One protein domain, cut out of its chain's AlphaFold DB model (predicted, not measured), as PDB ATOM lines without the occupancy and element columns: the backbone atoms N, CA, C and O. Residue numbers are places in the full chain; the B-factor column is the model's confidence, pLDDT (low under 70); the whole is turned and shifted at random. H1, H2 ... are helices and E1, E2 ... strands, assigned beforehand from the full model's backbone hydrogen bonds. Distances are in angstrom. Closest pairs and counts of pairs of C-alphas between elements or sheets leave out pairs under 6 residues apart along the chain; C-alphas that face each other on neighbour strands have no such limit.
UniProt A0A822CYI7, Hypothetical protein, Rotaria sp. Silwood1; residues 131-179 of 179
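AT A GLANCE: This is residues 131 to 179 of the 179 residues of the protein "Hypothetical protein" of Rotaria sp. Silwood1 (UniProt A0A822CYI7). A small parallel sheet of two strands, E1 and E2, has the short helices H1 and H2 arching over one face as the chain passes from E1 to E2. H3 lies beyond the last residues of the strands, reached by residues 160 to 168, and its last residue comes back near the end of E2. The printed part has 49 residues, with three named helices and two named strands in the order E1, H1, H2, E2, H3, and is mixed in class. It is loose, with a radius of gyration of the C-alphas of 12.3 A and spans of 34 by 26 by 20 A.

IN THESE COORDINATES: E1 is residues 136 to 139, 9.7 A long, with C-alpha 136 at (220.495, 234.418, 93.349). E2 is residues 156 to 159, 9.9 A long. H1 is residues 142 to 147, 8.7 A, and H2 is residues 149 to 152, 5.2 A. H3, residues 169 to 176, is 11.8 A long and ends with C-alpha 176 at (221.254, 226.471, 107.703).

HOW THE PARTS SIT: E1 and E2 are parallel neighbours at 27 degrees, with N 137 and O 156 within hydrogen-bond range at 2.9 A. With H1 and H2 they form a strand-helix-strand unit, two parallel strands joined through helices, with a right-handed crossover. The closest C-alphas of E1 and H2, Leu 137 and Ala 152, are 6.5 A apart. H1 and H2 are close but not clearly touching, Leu 145 to Ala 152 being their closest C-alphas at 7.6 A. The closest C-alphas of E2 and H3 are Phe 159 and Val 176, 6.6 A. H3 is apart from E1 and H2. In H1 every O i to N i+4 pair is within hydrogen-bond range, in H3 1 of 4, beside 3 of 5 O i to N i+3 pairs, and H2 is too short for an O i to N i+4 pair.

THE WHOLE: The two farthest C-alphas, Gly 131 and Thr 167, are 35.1 A apart. The printed part has no cut and no long link. The pLDDT is under 70 at residues 177 to 179.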
ATOM      1  N   GLY A 131     236.463 237.158  92.027       94.94
ATOM      2  CA  GLY A 131     235.207 236.956  92.739       94.94
ATOM      3  C   GLY A 131     234.200 236.127  91.936       94.94
ATOM      4  O   GLY A 131     234.496 235.611  90.857       94.94
ATOM      5  N   ILE A 132     232.988 236.007  92.475       96.56
ATOM      6  CA  ILE A 132     231.854 235.357  91.813       96.56
ATOM      7  C   ILE A 132     230.708 236.364  91.736       96.56
ATOM      8  O   ILE A 132     230.325 236.956  92.743       96.56
ATOM      9  N   GLN A 133     230.140 236.527  90.543       97.06
ATOM     10  CA  GLN A 133     228.901 237.263  90.311       97.06
ATOM     11  C   GLN A 133     227.928 236.340  89.581       97.06
ATOM     12  O   GLN A 133     228.232 235.851  88.496       97.06
ATOM     13  N   ALA A 134     226.756 236.109  90.168       97.50
ATOM     14  CA  ALA A 134     225.726 235.264  89.581       97.50
ATOM     15  C   ALA A 134     224.329 235.645  90.103       97.50
ATOM     16  O   ALA A 134     224.223 236.286  91.154       97.50
ATOM     17  N   PRO A 135     223.250 235.255  89.396       97.81
ATOM     18  CA  PRO A 135     221.892 235.377  89.913       97.81
ATOM     19  C   PRO A 135     221.721 234.607  91.225       97.81
ATOM     20  O   PRO A 135     222.387 233.598  91.458       97.81
ATOM     21  N   VAL A 136     220.787 235.056  92.062       97.00
ATOM     22  CA  VAL A 136     220.495 234.418  93.349       97.00
ATOM     23  C   VAL A 136     219.324 233.445  93.219       97.00
ATOM     24  O   VAL A 136     218.313 233.754  92.588       97.00
ATOM     25  N   LEU A 137     219.446 232.274  93.846       97.44
ATOM     26  CA  LEU A 137     218.354 231.334  94.084       97.44
ATOM     27  C   LEU A 137     218.056 231.296  95.583       97.44
ATOM     28  O   LEU A 137     218.867 230.792  96.352       97.44
ATOM     29  N   VAL A 138     216.899 231.813  95.994       95.56
ATOM     30  CA  VAL A 138     216.465 231.723  97.394       95.56
ATOM     31  C   VAL A 138     215.721 230.409  97.615       95.56
ATOM     32  O   VAL A 138     214.813 230.081  96.845       95.56
ATOM     33  N   VAL A 139     216.108 229.693  98.669       94.44
ATOM     34  CA  VAL A 139     215.485 228.451  99.149       94.44
ATOM     35  C   VAL A 139     215.291 228.527 100.663       94.44
ATOM     36  O   VAL A 139     215.994 229.266 101.347       94.44
ATOM     37  N   ARG A 140     214.338 227.775 101.207       91.19
ATOM     38  CA  ARG A 140     214.008 227.750 102.639       91.19
ATOM     39  C   ARG A 140     214.619 226.571 103.384       91.19
ATOM     40  O   ARG A 140     214.720 226.625 104.603       91.19
ATOM     41  N   SER A 141     215.008 225.518 102.674       90.38
ATOM     42  CA  SER A 141     215.577 224.304 103.259       90.38
ATOM     43  C   SER A 141     216.461 223.562 102.260       90.38
ATOM     44  O   SER A 141     216.431 223.829 101.054       90.38
ATOM     45  N   PHE A 142     217.234 222.598 102.762       91.38
ATOM     46  CA  PHE A 142     217.977 221.662 101.919       91.38
ATOM     47  C   PHE A 142     217.049 220.790 101.067       91.38
ATOM     48  O   PHE A 142     217.365 220.541  99.908       91.38
ATOM     49  N   ASP A 143     215.876 220.409 101.576       93.19
ATOM     50  CA  ASP A 143     214.882 219.660 100.796       93.19
ATOM     51  C   ASP A 143     214.389 220.456  99.586       93.19
ATOM     52  O   ASP A 143     214.304 219.929  98.477       93.19
ATOM     53  N   GLU A 144     214.128 221.755  99.767       94.38
ATOM     54  CA  GLU A 144     213.760 222.625  98.653       94.38
ATOM     55  C   GLU A 144     214.903 222.733  97.634       94.38
ATOM     56  O   GLU A 144     214.659 222.668  96.426       94.38
ATOM     57  N   LEU A 145     216.149 222.869  98.101       94.88
ATOM     58  CA  LEU A 145     217.312 222.886  97.215       94.88
ATOM     59  C   LEU A 145     217.450 221.573  96.437       94.88
ATOM     60  O   LEU A 145     217.724 221.620  95.240       94.88
ATOM     61  N   ASN A 146     217.218 220.426  97.077       95.31
ATOM     62  CA  ASN A 146     217.280 219.111  96.440       95.31
ATOM     63  C   ASN A 146     216.235 218.977  95.327       95.31
ATOM     64  O   ASN A 146     216.561 218.536  94.228       95.31
ATOM     65  N   VAL A 147     215.001 219.430  95.569       97.44
ATOM     66  CA  VAL A 147     213.933 219.446  94.551       97.44
ATOM     67  C   VAL A 147     214.257 220.412  93.405       97.44
ATOM     68  O   VAL A 147     213.910 220.159  92.251       97.44
ATOM     69  N   ARG A 148     214.928 221.532  93.700       96.62
ATOM     70  CA  ARG A 148     215.243 222.602  92.738       96.62
ATOM     71  C   ARG A 148     216.697 222.573  92.257       96.62
ATOM     72  O   ARG A 148     217.170 223.584  91.734       96.62
ATOM     73  N   CYS A 149     217.402 221.453  92.405       95.25
ATOM     74  CA  CYS A 149     218.854 221.371  92.214       95.25
ATOM     75  C   CYS A 149     219.300 221.817  90.810       95.25
ATOM     76  O   CYS A 149     220.262 222.572  90.671       95.25
ATOM     77  N   GLU A 150     218.531 221.476  89.774       96.69
ATOM     78  CA  GLU A 150     218.792 221.908  88.395       96.69
ATOM     79  C   GLU A 150     218.747 223.436  88.229       96.69
ATOM     80  O   GLU A 150     219.502 224.014  87.448       96.69
ATOM     81  N   GLN A 151     217.912 224.131  89.011       97.12
ATOM     82  CA  GLN A 151     217.822 225.593  88.979       97.12
ATOM     83  C   GLN A 151     219.008 226.279  89.661       97.12
ATOM     84  O   GLN A 151     219.176 227.484  89.455       97.12
ATOM     85  N   ALA A 152     219.773 225.564  90.493       96.75
ATOM     86  CA  ALA A 152     220.889 226.105  91.269       96.75
ATOM     87  C   ALA A 152     222.170 226.260  90.439       96.75
ATOM     88  O   ALA A 152     223.074 227.005  90.823       96.75
ATOM     89  N   ARG A 153     222.253 225.594  89.280       95.75
ATOM     90  CA  ARG A 153     223.410 225.685  88.387       95.75
ATOM     91  C   ARG A 153     223.688 227.144  88.013       95.75
ATOM     92  O   ARG A 153     222.800 227.855  87.550       95.75
ATOM     93  N   ASN A 154     224.944 227.564  88.181       96.50
ATOM     94  CA  ASN A 154     225.424 228.923  87.899       96.50
ATOM     95  C   ASN A 154     224.706 230.031  88.694       96.50
ATOM     96  O   ASN A 154     224.611 231.164  88.220       96.50
ATOM     97  N   LYS A 155     224.194 229.718  89.890       97.94
ATOM     98  CA  LYS A 155     223.577 230.684  90.805       97.94
ATOM     99  C   LYS A 155     224.253 230.664  92.169       97.94
ATOM    100  O   LYS A 155     224.851 229.669  92.564       97.94
ATOM    101  N   ILE A 156     224.109 231.764  92.900       97.00
ATOM    102  CA  ILE A 156     224.414 231.815  94.332       97.00
ATOM    103  C   ILE A 156     223.150 231.392  95.077       97.00
ATOM    104  O   ILE A 156     222.103 232.029  94.942       97.00
ATOM    105  N   VAL A 157     223.226 230.306  95.843       96.06
ATOM    106  CA  VAL A 157     222.098 229.834  96.654       96.06
ATOM    107  C   VAL A 157     222.070 230.604  97.971       96.06
ATOM    108  O   VAL A 157     223.077 230.680  98.669       96.06
ATOM    109  N   VAL A 158     220.915 231.172  98.308       94.38
ATOM    110  CA  VAL A 158     220.672 231.853  99.583       94.38
ATOM    111  C   VAL A 158     219.634 231.059 100.359       94.38
ATOM    112  O   VAL A 158     218.480 230.957  99.941       94.38
ATOM    113  N   PHE A 159     220.046 230.520 101.502       92.00
ATOM    114  CA  PHE A 159     219.133 229.894 102.447       92.00
ATOM    115  C   PHE A 159     218.444 230.971 103.287       92.00
ATOM    116  O   PHE A 159     219.097 231.779 103.943       92.00
ATOM    117  N   ASN A 160     217.116 230.984 103.246       91.06
ATOM    118  CA  ASN A 160     216.258 231.875 104.015       91.06
ATOM    119  C   ASN A 160     215.139 231.053 104.678       91.06
ATOM    120  O   ASN A 160     214.001 231.060 104.189       91.06
ATOM    121  N   PRO A 161     215.457 230.275 105.729       87.31
ATOM    122  CA  PRO A 161     214.473 229.459 106.425       87.31
ATOM    123  C   PRO A 161     213.381 230.346 107.024       87.31
ATOM    124  O   PRO A 161     213.630 231.473 107.458       87.31
ATOM    125  N   GLN A 162     212.153 229.826 107.073       84.38
ATOM    126  CA  GLN A 162     211.123 230.458 107.889       84.38
ATOM    127  C   GLN A 162     211.473 230.224 109.350       84.38
ATOM    128  O   GLN A 162     211.409 229.096 109.830       84.38
ATOM    129  N   CYS A 163     211.873 231.290 110.030       81.50
ATOM    130  CA  CYS A 163     212.226 231.226 111.429       81.50
ATOM    131  C   CYS A 163     211.887 232.532 112.140       81.50
ATOM    132  O   CYS A 163     211.887 233.606 111.527       81.50
ATOM    133  N   ASP A 164     211.603 232.427 113.434       84.12
ATOM    134  CA  ASP A 164     211.438 233.584 114.300       84.12
ATOM    135  C   ASP A 164     212.808 234.134 114.708       84.12
ATOM    136  O   ASP A 164     213.347 233.849 115.778       84.12
ATOM    137  N   TRP A 165     213.378 234.945 113.819       80.62
ATOM    138  CA  TRP A 165     214.653 235.619 114.049       80.62
ATOM    139  C   TRP A 165     214.612 236.631 115.201       80.62
ATOM    140  O   TRP A 165     215.671 237.084 115.632       80.62
ATOM    141  N   GLN A 166     213.426 237.020 115.680       83.19
ATOM    142  CA  GLN A 166     213.295 237.998 116.759       83.19
ATOM    143  C   GLN A 166     213.369 237.326 118.122       83.19
ATOM    144  O   GLN A 166     214.059 237.828 119.007       83.19
ATOM    145  N   THR A 167     212.681 236.196 118.293       85.31
ATOM    146  CA  THR A 167     212.597 235.539 119.601       85.31
ATOM    147  C   THR A 167     213.538 234.345 119.739       85.31
ATOM    148  O   THR A 167     213.973 234.064 120.852       85.31
ATOM    149  N   HIS A 168     213.887 233.658 118.642       81.75
ATOM    150  CA  HIS A 168     214.699 232.430 118.669       81.75
ATOM    151  C   HIS A 168     215.813 232.404 117.600       81.75
ATOM    152  O   HIS A 168     215.941 231.432 116.855       81.75
ATOM    153  N   PRO A 169     216.680 233.432 117.511       76.44
ATOM    154  CA  PRO A 169     217.674 233.535 116.436       76.44
ATOM    155  C   PRO A 169     218.698 232.388 116.405       76.44
ATOM    156  O   PRO A 169     219.224 232.068 115.340       76.44
ATOM    157  N   VAL A 170     218.994 231.763 117.550       76.38
ATOM    158  CA  VAL A 170     219.960 230.653 117.640       76.38
ATOM    159  C   VAL A 170     219.394 229.378 117.008       76.38
ATOM    160  O   VAL A 170     220.092 228.712 116.243       76.38
ATOM    161  N   ASP A 171     218.112 229.095 117.243       76.88
ATOM    162  CA  ASP A 171     217.416 227.933 116.677       76.88
ATOM    163  C   ASP A 171     217.292 228.047 115.152       76.88
ATOM    164  O   ASP A 171     217.286 227.044 114.441       76.88
ATOM    165  N   CYS A 172     217.267 229.279 114.635       75.88
ATOM    166  CA  CYS A 172     217.263 229.567 113.203       75.88
ATOM    167  C   CYS A 172     218.602 229.287 112.511       75.88
ATOM    168  O   CYS A 172     218.628 229.051 111.302       75.88
ATOM    169  N   TYR A 173     219.714 229.358 113.248       72.94
ATOM    170  CA  TYR A 173     221.062 229.257 112.689       72.94
ATOM    171  C   TYR A 173     221.477 227.807 112.414       72.94
ATOM    172  O   TYR A 173     222.011 227.507 111.348       72.94
ATOM    173  N   GLY A 174     221.201 226.892 113.347       75.50
ATOM    174  CA  GLY A 174     221.583 225.478 113.226       75.50
ATOM    175  C   GLY A 174     221.117 224.801 111.923       75.50
ATOM    176  O   GLY A 174     221.937 224.188 111.246       75.50
ATOM    177  N   PRO A 175     219.848 224.955 111.500       74.44
ATOM    178  CA  PRO A 175     219.325 224.314 110.291       74.44
ATOM    179  C   PRO A 175     219.959 224.768 108.968       74.44
ATOM    180  O   PRO A 175     219.780 224.089 107.957       74.44
ATOM    181  N   VAL A 176     220.649 225.915 108.933       73.38
ATOM    182  CA  VAL A 176     221.254 226.471 107.703       73.38
ATOM    183  C   VAL A 176     222.761 226.275 107.617       73.38
ATOM    184  O   VAL A 176     223.339 226.464 106.547       73.38
ATOM    185  N   VAL A 177     223.398 225.878 108.714       67.75
ATOM    186  CA  VAL A 177     224.819 225.542 108.750       67.75
ATOM    187  C   VAL A 177     224.927 224.031 108.859       67.75
ATOM    188  O   VAL A 177     224.871 223.467 109.945       67.75
ATOM    189  N   ALA A 178     225.038 223.368 107.709       55.25
ATOM    190  CA  ALA A 178     225.372 221.952 107.679       55.25
ATOM    191  C   ALA A 178     226.795 221.775 108.240       55.25
ATOM    192  O   ALA A 178     227.750 222.305 107.666       55.25
ATOM    193  N   LEU A 179     226.904 221.084 109.378       44.97
ATOM    194  CA  LEU A 179     228.150 220.488 109.868       44.97
ATOM    195  C   LEU A 179     228.409 219.163 109.147       44.97
ATOM    196  O   LEU A 179     227.422 218.428 108.911       44.97
TER     197      LEU A 179